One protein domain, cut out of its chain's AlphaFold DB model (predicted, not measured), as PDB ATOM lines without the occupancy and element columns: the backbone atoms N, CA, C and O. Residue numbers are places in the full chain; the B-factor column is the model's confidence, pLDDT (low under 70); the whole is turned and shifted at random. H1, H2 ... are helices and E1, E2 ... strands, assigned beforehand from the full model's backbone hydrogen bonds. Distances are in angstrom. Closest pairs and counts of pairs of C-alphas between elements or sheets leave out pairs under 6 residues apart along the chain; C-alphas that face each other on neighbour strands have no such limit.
ATOM      1  N   CYS A 149     104.483  81.293 105.349       95.44
ATOM      2  CA  CYS A 149     103.604  81.995 106.280       95.44
ATOM      3  C   CYS A 149     103.790  83.497 106.132       95.44
ATOM      4  O   CYS A 149     104.909  83.989 105.982       95.44
ATOM      5  N   VAL A 150     102.688  84.233 106.219       94.19
ATOM      6  CA  VAL A 150     102.684  85.691 106.166       94.19
ATOM      7  C   VAL A 150     101.803  86.214 107.287       94.19
ATOM      8  O   VAL A 150     100.763  85.631 107.588       94.19
ATOM      9  N   ARG A 151     102.231  87.305 107.920       91.75
ATOM     10  CA  ARG A 151     101.416  88.042 108.883       91.75
ATOM     11  C   ARG A 151     101.818  89.510 108.894       91.75
ATOM     12  O   ARG A 151     103.009  89.815 108.897       91.75
ATOM     13  N   PHE A 152     100.849  90.414 108.975       91.81
ATOM     14  CA  PHE A 152     101.120  91.820 109.266       91.81
ATOM     15  C   PHE A 152     101.432  92.060 110.746       91.81
ATOM     16  O   PHE A 152     100.871  91.407 111.630       91.81
ATOM     17  N   THR A 153     102.339  92.996 111.012       91.50
ATOM     18  CA  THR A 153     102.755  93.400 112.361       91.50
ATOM     19  C   THR A 153     102.387  94.846 112.639       91.50
ATOM     20  O   THR A 153     102.344  95.661 111.713       91.50
ATOM     21  N   THR A 154     102.175  95.178 113.912       90.94
ATOM     22  CA  THR A 154     101.881  96.553 114.336       90.94
ATOM     23  C   THR A 154     103.049  97.226 115.053       90.94
ATOM     24  O   THR A 154     103.980  96.573 115.533       90.94
ATOM     25  N   SER A 155     102.967  98.552 115.190       88.81
ATOM     26  CA  SER A 155     103.951  99.357 115.919       88.81
ATOM     27  C   SER A 155     104.124  98.966 117.391       88.81
ATOM     28  O   SER A 155     105.202  99.178 117.945       88.81
ATOM     29  N   GLY A 156     103.110  98.341 118.000       84.50
ATOM     30  CA  GLY A 156     103.159  97.822 119.370       84.50
ATOM     31  C   GLY A 156     103.943  96.515 119.532       84.50
ATOM     32  O   GLY A 156     104.212  96.096 120.658       84.50
ATOM     33  N   GLU A 157     104.329  95.853 118.438       85.88
ATOM     34  CA  GLU A 157     105.093  94.610 118.495       85.88
ATOM     35  C   GLU A 157     106.605  94.868 118.601       85.88
ATOM     36  O   GLU A 157     107.200  95.650 117.848       85.88
ATOM     37  N   SER A 158     107.250  94.144 119.516       80.38
ATOM     38  CA  SER A 158     108.702  94.089 119.667       80.38
ATOM     39  C   SER A 158     109.174  92.641 119.790       80.38
ATOM     40  O   SER A 158     108.475  91.785 120.335       80.38
ATOM     41  N   ASP A 159     110.364  92.367 119.259       79.50
ATOM     42  CA  ASP A 159     111.041  91.084 119.425       79.50
ATOM     43  C   ASP A 159     112.203  91.267 120.409       79.50
ATOM     44  O   ASP A 159     113.180  91.938 120.066       79.50
ATOM     45  N   PRO A 160     112.115  90.721 121.635       70.56
ATOM     46  CA  PRO A 160     113.163  90.867 122.643       70.56
ATOM     47  C   PRO A 160     114.440  90.069 122.321       70.56
ATOM     48  O   PRO A 160     115.394  90.124 123.092       70.56
ATOM     49  N   GLY A 161     114.477  89.325 121.213       70.88
ATOM     50  CA  GLY A 161     115.634  88.556 120.764       70.88
ATOM     51  C   GLY A 161     115.234  87.165 120.283       70.88
ATOM     52  O   GLY A 161     114.098  86.743 120.449       70.88
ATOM     53  N   ARG A 162     116.173  86.412 119.700       69.69
ATOM     54  CA  ARG A 162     115.889  85.095 119.088       69.69
ATOM     55  C   ARG A 162     115.513  84.008 120.099       69.69
ATOM     56  O   ARG A 162     114.879  83.029 119.724       69.69
ATOM     57  N   GLU A 163     115.858  84.198 121.367       59.53
ATOM     58  CA  GLU A 163     115.530  83.273 122.448       59.53
ATOM     59  C   GLU A 163     114.102  83.489 122.982       59.53
ATOM     60  O   GLU A 163     113.493  84.551 122.826       59.53
ATOM     61  N   GLY A 164     113.550  82.448 123.607       55.72
ATOM     62  CA  GLY A 164     112.215  82.459 124.204       55.72
ATOM     63  C   GLY A 164     111.084  82.124 123.226       55.72
ATOM     64  O   GLY A 164     111.062  82.563 122.082       55.72
ATOM     65  N   THR A 165     110.105  81.359 123.712       55.50
ATOM     66  CA  THR A 165     108.907  80.909 122.974       55.50
ATOM     67  C   THR A 165     107.707  81.836 123.161       55.50
ATOM     68  O   THR A 165     106.605  81.543 122.694       55.50
ATOM     69  N   LYS A 166     107.893  82.954 123.875       65.88
ATOM     70  CA  LYS A 166     106.815  83.906 124.124       65.88
ATOM     71  C   LYS A 166     106.359  84.476 122.786       65.88
ATOM     72  O   LYS A 166     107.135  85.120 122.084       65.88
ATOM     73  N   ARG A 167     105.093  84.228 122.467       72.81
ATOM     74  CA  ARG A 167     104.445  84.720 121.257       72.81
ATOM     75  C   ARG A 167     104.634  86.235 121.111       72.81
ATOM     76  O   ARG A 167     104.374  86.978 122.061       72.81
ATOM     77  N   ILE A 168     105.057  86.662 119.926       74.56
ATOM     78  CA  ILE A 168     105.166  88.068 119.533       74.56
ATOM     79  C   ILE A 168     103.862  88.484 118.860       74.56
ATOM     80  O   ILE A 168     103.386  87.818 117.937       74.56
ATOM     81  N   GLY A 169     103.293  89.577 119.365       60.75
ATOM     82  CA  GLY A 169     101.961  90.040 118.996       60.75
ATOM     83  C   GLY A 169     100.854  89.118 119.517       60.75
ATOM     84  O   GLY A 169     101.050  87.929 119.790       60.75
ATOM     85  N   ARG A 170      99.639  89.653 119.662       56.84
ATOM     86  CA  ARG A 170      98.438  88.807 119.715       56.84
ATOM     87  C   ARG A 170      97.818  88.794 118.324       56.84
ATOM     88  O   ARG A 170      97.927  89.776 117.595       56.84
ATOM     89  N   LEU A 171      97.149  87.696 117.963       49.50
ATOM     90  CA  LEU A 171      96.259  87.703 116.799       49.50
ATOM     91  C   LEU A 171      95.246  88.837 117.033       49.50
ATOM     92  O   LEU A 171      94.466  88.754 117.978       49.50
ATOM     93  N   GLY A 172      95.333  89.918 116.258       50.03
ATOM     94  CA  GLY A 172      94.437  91.063 116.396       50.03
ATOM     95  C   GLY A 172      94.587  91.884 117.684       50.03
ATOM     96  O   GLY A 172      93.575  92.372 118.170       50.03
ATOM     97  N   SER A 173      95.795  92.077 118.251       46.38
ATOM     98  CA  SER A 173      95.934  92.981 119.419       46.38
ATOM     99  C   SER A 173      95.448  94.405 119.152       46.38
ATOM    100  O   SER A 173      95.154  95.095 120.117       46.38
ATOM    101  N   GLY A 174      95.367  94.863 117.894       54.38
ATOM    102  CA  GLY A 174      94.806  96.179 117.544       54.38
ATOM    103  C   GLY A 174      95.559  97.382 118.130       54.38
ATOM    104  O   GLY A 174      95.180  98.523 117.891       54.38
ATOM    105  N   GLU A 175      96.623  97.142 118.895       66.38
ATOM    106  CA  GLU A 175      97.460  98.172 119.483       66.38
ATOM    107  C   GLU A 175      98.513  98.607 118.464       66.38
ATOM    108  O   GLU A 175      99.418  97.849 118.096       66.38
ATOM    109  N   GLY A 176      98.377  99.851 118.013       80.19
ATOM    110  CA  GLY A 176      99.277 100.471 117.051       80.19
ATOM    111  C   GLY A 176      98.866 100.268 115.593       80.19
ATOM    112  O   GLY A 176      98.035  99.430 115.248       80.19
ATOM    113  N   GLU A 177      99.465 101.073 114.725       89.56
ATOM    114  CA  GLU A 177      99.271 100.997 113.278       89.56
ATOM    115  C   GLU A 177     100.008  99.793 112.683       89.56
ATOM    116  O   GLU A 177     101.052  99.386 113.200       89.56
ATOM    117  N   ILE A 178      99.486  99.241 111.582       91.50
ATOM    118  CA  ILE A 178     100.221  98.254 110.783       91.50
ATOM    119  C   ILE A 178     101.476  98.941 110.246       91.50
ATOM    120  O   ILE A 178     101.386  99.923 109.512       91.50
ATOM    121  N   ASP A 179     102.645  98.419 110.601       93.06
ATOM    122  CA  ASP A 179     103.921  99.023 110.219       93.06
ATOM    123  C   ASP A 179     104.911  98.039 109.603       93.06
ATOM    124  O   ASP A 179     106.022  98.432 109.243       93.06
ATOM    125  N   GLY A 180     104.520  96.775 109.448       93.62
ATOM    126  CA  GLY A 180     105.393  95.755 108.903       93.62
ATOM    127  C   GLY A 180     104.703  94.453 108.542       93.62
ATOM    128  O   GLY A 180     103.503  94.266 108.738       93.62
ATOM    129  N   SER A 181     105.500  93.540 108.001       94.00
ATOM    130  CA  SER A 181     105.096  92.184 107.664       94.00
ATOM    131  C   SER A 181     106.199  91.187 108.000       94.00
ATOM    132  O   SER A 181     107.392  91.415 107.763       94.00
ATOM    133  N   LEU A 182     105.782  90.060 108.568       94.44
ATOM    134  CA  LEU A 182     106.579  88.858 108.734       94.44
ATOM    135  C   LEU A 182     106.297  87.924 107.562       94.44
ATOM    136  O   LEU A 182     105.144  87.693 107.200       94.44
ATOM    137  N   THR A 183     107.351  87.384 106.968       96.12
ATOM    138  CA  THR A 183     107.272  86.371 105.917       96.12
ATOM    139  C   THR A 183     108.230  85.248 106.254       96.12
ATOM    140  O   THR A 183     109.440  85.460 106.312       96.12
ATOM    141  N   LEU A 184     107.689  84.058 106.462       96.44
ATOM    142  CA  LEU A 184     108.450  82.823 106.481       96.44
ATOM    143  C   LEU A 184     108.362  82.206 105.090       96.44
ATOM    144  O   LEU A 184     107.265  81.942 104.607       96.44
ATOM    145  N   ASN A 185     109.508  82.008 104.449       95.19
ATOM    146  CA  ASN A 185     109.615  81.280 103.194       95.19
ATOM    147  C   ASN A 185     110.618  80.145 103.372       95.19
ATOM    148  O   ASN A 185     111.824  80.386 103.449       95.19
ATOM    149  N   GLN A 186     110.089  78.932 103.444       93.50
ATOM    150  CA  GLN A 186     110.776  77.687 103.729       93.50
ATOM    151  C   GLN A 186     111.550  77.700 105.044       93.50
ATOM    152  O   GLN A 186     111.045  77.247 106.065       93.50
ATOM    153  N   ASP A 187     112.768  78.216 105.016       94.25
ATOM    154  CA  ASP A 187     113.737  78.204 106.104       94.25
ATOM    155  C   ASP A 187     114.283  79.610 106.405       94.25
ATOM    156  O   ASP A 187     115.256  79.762 107.142       94.25
ATOM    157  N   VAL A 188     113.674  80.650 105.827       96.31
ATOM    158  CA  VAL A 188     114.032  82.047 106.081       96.31
ATOM    159  C   VAL A 188     112.831  82.810 106.616       96.31
ATOM    160  O   VAL A 188     111.848  83.016 105.899       96.31
ATOM    161  N   LEU A 189     112.947  83.308 107.845       95.94
ATOM    162  CA  LEU A 189     112.035  84.296 108.410       95.94
ATOM    163  C   LEU A 189     112.559  85.706 108.147       95.94
ATOM    164  O   LEU A 189     113.671  86.060 108.541       95.94
ATOM    165  N   ARG A 190     111.728  86.537 107.528       96.00
ATOM    166  CA  ARG A 190     112.002  87.956 107.304       96.00
ATOM    167  C   ARG A 190     110.963  88.801 108.000       96.00
ATOM    168  O   ARG A 190     109.772  88.545 107.857       96.00
ATOM    169  N   TRP A 191     111.418  89.844 108.677       94.38
ATOM    170  CA  TRP A 191     110.560  90.916 109.158       94.38
ATOM    171  C   TRP A 191     110.964  92.196 108.452       94.38
ATOM    172  O   TRP A 191     112.116  92.629 108.556       94.38
ATOM    173  N   ARG A 192     110.025  92.797 107.725       94.25
ATOM    174  CA  ARG A 192     110.176  94.152 107.206       94.25
ATOM    175  C   ARG A 192     109.248  95.089 107.951       94.25
ATOM    176  O   ARG A 192     108.082  94.756 108.128       94.25
ATOM    177  N   ARG A 193     109.755  96.247 108.362       93.19
ATOM    178  CA  ARG A 193     108.967  97.318 108.969       93.19
ATOM    179  C   ARG A 193     109.325  98.630 108.311       93.19
ATOM    180  O   ARG A 193     110.500  98.934 108.155       93.19
ATOM    181  N   ARG A 194     108.310  99.394 107.929       93.06
ATOM    182  CA  ARG A 194     108.448 100.711 107.302       93.06
ATOM    183  C   ARG A 194     109.438 100.742 106.124       93.06
ATOM    184  O   ARG A 194     110.294 101.612 106.040       93.06
ATOM    185  N   GLY A 195     109.383  99.724 105.261       90.31
ATOM    186  CA  GLY A 195     110.316  99.530 104.137       90.31
ATOM    187  C   GLY A 195     111.659  98.874 104.498       90.31
ATOM    188  O   GLY A 195     112.271  98.220 103.649       90.31
ATOM    189  N   GLU A 196     112.074  98.938 105.761       92.38
ATOM    190  CA  GLU A 196     113.358  98.437 106.251       92.38
ATOM    191  C   GLU A 196     113.303  96.958 106.634       92.38
ATOM    192  O   GLU A 196     112.300  96.453 107.141       92.38
ATOM    193  N   LYS A 197     114.406  96.235 106.422       93.44
ATOM    194  CA  LYS A 197     114.542  94.841 106.868       93.44
ATOM    195  C   LYS A 197     115.070  94.817 108.302       93.44
ATOM    196  O   LYS A 197     116.243  95.086 108.527       93.44
ATOM    197  N   VAL A 198     114.212  94.447 109.248       91.62
ATOM    198  CA  VAL A 198     114.523  94.414 110.691       91.62
ATOM    199  C   VAL A 198     114.975  93.035 111.164       91.62
ATOM    200  O   VAL A 198     115.736  92.928 112.120       91.62
ATOM    201  N   LEU A 199     114.536  91.974 110.481       91.94
ATOM    202  CA  LEU A 199     114.964  90.601 110.738       91.94
ATOM    203  C   LEU A 199     115.172  89.860 109.417       91.94
ATOM    204  O   LEU A 199     114.364  89.976 108.493       91.94
ATOM    205  N   ASP A 200     116.242  89.075 109.357       94.56
ATOM    206  CA  ASP A 200     116.519  88.097 108.304       94.56
ATOM    207  C   ASP A 200     117.200  86.899 108.970       94.56
ATOM    208  O   ASP A 200     118.376  86.954 109.339       94.56
ATOM    209  N   TRP A 201     116.423  85.857 109.240       94.12
ATOM    210  CA  TRP A 201     116.866  84.697 109.996       94.12
ATOM    211  C   TRP A 201     116.717  83.442 109.146       94.12
ATOM    212  O   TRP A 201     115.611  82.966 108.909       94.12
ATOM    213  N   LYS A 202     117.861  82.916 108.701       95.62
ATOM    214  CA  LYS A 202     117.992  81.583 108.112       95.62
ATOM    215  C   LYS A 202     118.056  80.539 109.228       95.62
ATOM    216  O   LYS A 202     118.979  80.596 110.043       95.62
ATOM    217  N   PHE A 203     117.100  79.620 109.257       93.50
ATOM    218  CA  PHE A 203     117.060  78.541 110.234       93.50
ATOM    219  C   PHE A 203     118.152  77.510 109.969       93.50
ATOM    220  O   PHE A 203     118.494  77.220 108.820       93.50
ATOM    221  N   LYS A 204     118.710  76.963 111.047       92.12
ATOM    222  CA  LYS A 204     119.733  75.909 110.998       92.12
ATOM    223  C   LYS A 204     119.143  74.505 111.039       92.12
ATOM    224  O   LYS A 204     119.805  73.562 110.618       92.12
ATOM    225  N   ASN A 205     117.948  74.366 111.605       90.12
ATOM    226  CA  ASN A 205     117.257  73.100 111.811       90.12
ATOM    227  C   ASN A 205     115.742  73.324 111.949       90.12
ATOM    228  O   ASN A 205     115.273  74.463 112.036       90.12
ATOM    229  N   GLU A 206     114.990  72.225 111.992       90.50
ATOM    230  CA  GLU A 206     113.530  72.248 112.110       90.50
ATOM    231  C   GLU A 206     113.026  72.788 113.447       90.50
ATOM    232  O   GLU A 206     111.988  73.444 113.481       90.50
ATOM    233  N   ASP A 207     113.764  72.604 114.543       90.62
ATOM    234  CA  ASP A 207     113.360  73.138 115.847       90.62
ATOM    235  C   ASP A 207     113.322  74.674 115.846       90.62
ATOM    236  O   ASP A 207     112.394  75.271 116.398       90.62
ATOM    237  N   GLU A 208     114.278  75.329 115.175       91.69
ATOM    238  CA  GLU A 208     114.248  76.781 114.964       91.69
ATOM    239  C   GLU A 208     113.018  77.196 114.138       91.69
ATOM    240  O   GLU A 208     112.345  78.173 114.484       91.69
ATOM    241  N   ARG A 209     112.675  76.430 113.092       92.81
ATOM    242  CA  ARG A 209     111.513  76.698 112.231       92.81
ATOM    243  C   ARG A 209     110.187  76.534 112.974       92.81
ATOM    244  O   ARG A 209     109.351  77.438 112.945       92.81
ATOM    245  N   VAL A 210     110.006  75.425 113.686       92.44
ATOM    246  CA  VAL A 210     108.821  75.146 114.514       92.44
ATOM    247  C   VAL A 210     108.706  76.156 115.657       92.44
ATOM    248  O   VAL A 210     107.618  76.669 115.932       92.44
ATOM    249  N   GLY A 211     109.826  76.506 116.292       91.12
ATOM    250  CA  GLY A 211     109.881  77.560 117.300       91.12
ATOM    251  C   GLY A 211     109.435  78.914 116.743       91.12
ATOM    252  O   GLY A 211     108.655  79.621 117.388       91.12
ATOM    253  N   ALA A 212     109.855  79.258 115.523       91.88
ATOM    254  CA  ALA A 212     109.439  80.484 114.854       91.88
ATOM    255  C   ALA A 212     107.949  80.486 114.469       91.88
ATOM    256  O   ALA A 212     107.287  81.513 114.636       91.88
ATOM    257  N   LEU A 213     107.391  79.357 114.019       92.69
ATOM    258  CA  LEU A 213     105.949  79.209 113.776       92.69
ATOM    259  C   LEU A 213     105.132  79.533 115.032       92.69
ATOM    260  O   LEU A 213     104.211  80.358 114.986       92.69
ATOM    261  N   ALA A 214     105.523  78.965 116.173       91.06
ATOM    262  CA  ALA A 214     104.850  79.214 117.443       91.06
ATOM    263  C   ALA A 214     105.019  80.671 117.898       91.06
ATOM    264  O   ALA A 214     104.045  81.337 118.259       91.06
ATOM    265  N   LYS A 215     106.248  81.193 117.837       89.12
ATOM    266  CA  LYS A 215     106.594  82.529 118.329       89.12
ATOM    267  C   LYS A 215     105.987  83.656 117.492       89.12
ATOM    268  O   LYS A 215     105.381  84.563 118.056       89.12
ATOM    269  N   TYR A 216     106.145  83.623 116.171       90.06
ATOM    270  CA  TYR A 216     105.822  84.754 115.291       90.06
ATOM    271  C   TYR A 216     104.440  84.652 114.640       90.06
ATOM    272  O   TYR A 216     103.834  85.683 114.332       90.06
ATOM    273  N   PHE A 217     103.929  83.431 114.451       91.12
ATOM    274  CA  PHE A 217     102.642  83.181 113.793       91.12
ATOM    275  C   PHE A 217     101.583  82.615 114.749       91.12
ATOM    276  O   PHE A 217     100.396  82.653 114.439       91.12
ATOM    277  N   GLY A 218     101.975  82.155 115.943       89.69
ATOM    278  CA  GLY A 218     101.058  81.507 116.885       89.69
ATOM    279  C   GLY A 218     100.615  80.115 116.432       89.69
ATOM    280  O   GLY A 218      99.607  79.616 116.926       89.69
ATOM    281  N   ILE A 219     101.345  79.501 115.498       91.44
ATOM    282  CA  ILE A 219     101.051  78.176 114.953       91.44
ATOM    283  C   ILE A 219     101.847  77.154 115.758       91.44
ATOM    284  O   ILE A 219     103.074  77.152 115.730       91.44
ATOM    285  N   THR A 220     101.149  76.298 116.501       91.38
ATOM    286  CA  THR A 220     101.770  75.208 117.265       91.38
ATOM    287  C   THR A 220     101.407  73.884 116.619       91.38
ATOM    288  O   THR A 220     100.228  73.599 116.426       91.38
ATOM    289  N   LEU A 221     102.421  73.087 116.298       90.25
ATOM    290  CA  LEU A 221     102.255  71.779 115.672       90.25
ATOM    291  C   LEU A 221     102.264  70.677 116.726       90.25
ATOM    292  O   LEU A 221     103.081  70.710 117.660       90.25
ATOM    293  N   LYS A 222     101.378  69.696 116.547       90.31
ATOM    294  CA  LYS A 222     101.428  68.450 117.312       90.31
ATOM    295  C   LYS A 222     102.680  67.656 116.925       90.31
ATOM    296  O   LYS A 222     103.226  67.902 115.849       90.31
ATOM    297  N   PRO A 223     103.160  66.729 117.771       86.44
ATOM    298  CA  PRO A 223     104.334  65.919 117.452       86.44
ATOM    299  C   PRO A 223     104.238  65.227 116.087       86.44
ATOM    300  O   PRO A 223     105.199  65.273 115.330       86.44
ATOM    301  N   GLU A 224     103.067  64.688 115.739       86.19
ATOM    302  CA  GLU A 224     102.852  63.963 114.480       86.19
ATOM    303  C   GLU A 224     102.933  64.894 113.255       86.19
ATOM    304  O   GLU A 224     103.449  64.516 112.206       86.19
ATOM    305  N   ASP A 225     102.483  66.144 113.397       86.50
ATOM    306  CA  ASP A 225     102.511  67.144 112.321       86.50
ATOM    307  C   ASP A 225     103.925  67.702 112.080       86.50
ATOM    308  O   ASP A 225     104.204  68.241 111.009       86.50
ATOM    309  N   ARG A 226     104.834  67.590 113.063       86.25
ATOM    310  CA  ARG A 226     106.228  68.042 112.912       86.25
ATOM    311  C   ARG A 226     106.993  67.176 111.923       86.25
ATOM    312  O   ARG A 226     107.757  67.714 111.132       86.25
ATOM    313  N   GLU A 227     106.757  65.867 111.941       80.44
ATOM    314  CA  GLU A 227     107.377  64.938 110.990       80.44
ATOM    315  C   GLU A 227     106.938  65.238 109.550       80.44
ATOM    316  O   GLU A 227     107.742  65.172 108.626       80.44
ATOM    317  N   ALA A 228     105.678  65.642 109.356       78.38
ATOM    318  CA  ALA A 228     105.122  65.937 108.035       78.38
ATOM    319  C   ALA A 228     105.711  67.195 107.374       78.38
ATOM    320  O   ALA A 228     105.644  67.326 106.151       78.38
ATOM    321  N   ILE A 229     106.267  68.119 108.165       78.62
ATOM    322  CA  ILE A 229     106.884  69.347 107.654       78.62
ATOM    323  C   ILE A 229     108.414  69.294 107.629       78.62
ATOM    324  O   ILE A 229     109.017  70.242 107.136       78.62
ATOM    325  N   ASP A 230     109.049  68.235 108.143       78.06
ATOM    326  CA  ASP A 230     110.510  68.113 108.151       78.06
ATOM    327  C   ASP A 230     111.051  67.875 106.729       78.06
ATOM    328  O   ASP A 230     110.794  66.854 106.081       78.06
ATOM    329  N   ASP A 231     111.863  68.818 106.250       66.50
ATOM    330  CA  ASP A 231     112.502  68.770 104.932       66.50
ATOM    331  C   ASP A 231     113.489  67.607 104.770       66.50
ATOM    332  O   ASP A 231     113.851  67.252 103.645       66.50
ATOM    333  N   ASN A 232     113.948  66.988 105.859       56.38
ATOM    334  CA  ASN A 232     114.880  65.866 105.767       56.38
ATOM    335  C   ASN A 232     114.258  64.629 105.096       56.38
ATOM    336  O   ASN A 232     114.996  63.790 104.587       56.38
ATOM    337  N   HIS A 233     112.926  64.524 105.028       48.59
ATOM    338  CA  HIS A 233     112.232  63.399 104.387       48.59
ATOM    339  C   HIS A 233     112.001  63.565 102.874       48.59
ATOM    340  O   HIS A 233     111.609  62.604 102.208       48.59
TER     341      HIS A 233
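Overview. This is residues 149 to 233 of the 237 residues of the protein "Arylamine N-acetyltransferase" of Hortaea werneckii (UniProt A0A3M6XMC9). An antiparallel sheet of four strands has H1 over one face, and a long loop, residues 155 to 177, passes over that same face; the other face is bare. The short H2 sits beyond one end of the sheet, off it. The printed part has 85 residues, in the order E1 E2 E3 E4 H1 H2; the sheet order is E1 - E2 - E3 - E4, and the class is mixed. It is compact, with a radius of gyration of the C-alphas of 13.1 A, yet elongated, spanning 40 by 22 by 21 A.

Along the chain. Find C-alpha 149 at (103.604, 81.995, 106.280), where E1, residues 149 to 154, begins. E2, 178 to 185, runs 20.8 A; E3 is 188 to 193 and E4 is 196 to 202, 17.6 A. H1, 206 to 217, runs 15.5 A; H2, 223 to 229, ends at C-alpha 229, (106.884, 69.347, 107.654).

Arrangement. The strands form a meander, each the antiparallel neighbour of the one before. Look at N 151 and O 182, 3.0 A, for E1 and E2; N 183 and O 190, 2.8 A, for E2 and E3; N 191 and O 199, 3.0 A, for E3 and E4. H1 is on the sheet at a height of 9.5 A, over E2 and E3, along the strands at 24 degrees to E2 on the local plane, making two layers, a helix on one face of a sheet. H2 is close but not clearly touching H1, about perpendicular at 81 degrees; their closest C-alphas, Val 210 and Arg 226, are 7.7 A apart. In H1 every O i to N i+4 pair is within hydrogen-bond range; in H2 0 of 3 are, beside 3 of 4 O i to N i+3 pairs.

Size, cuts and confidence. The C-alphas of Gly 176 and His 233 are farthest apart, 41.3 A. The printed part has no cut; the link E1 to E2 is long. Look for pLDDT under 70 at residues 162 to 166, 169 to 175 and 231 to 233.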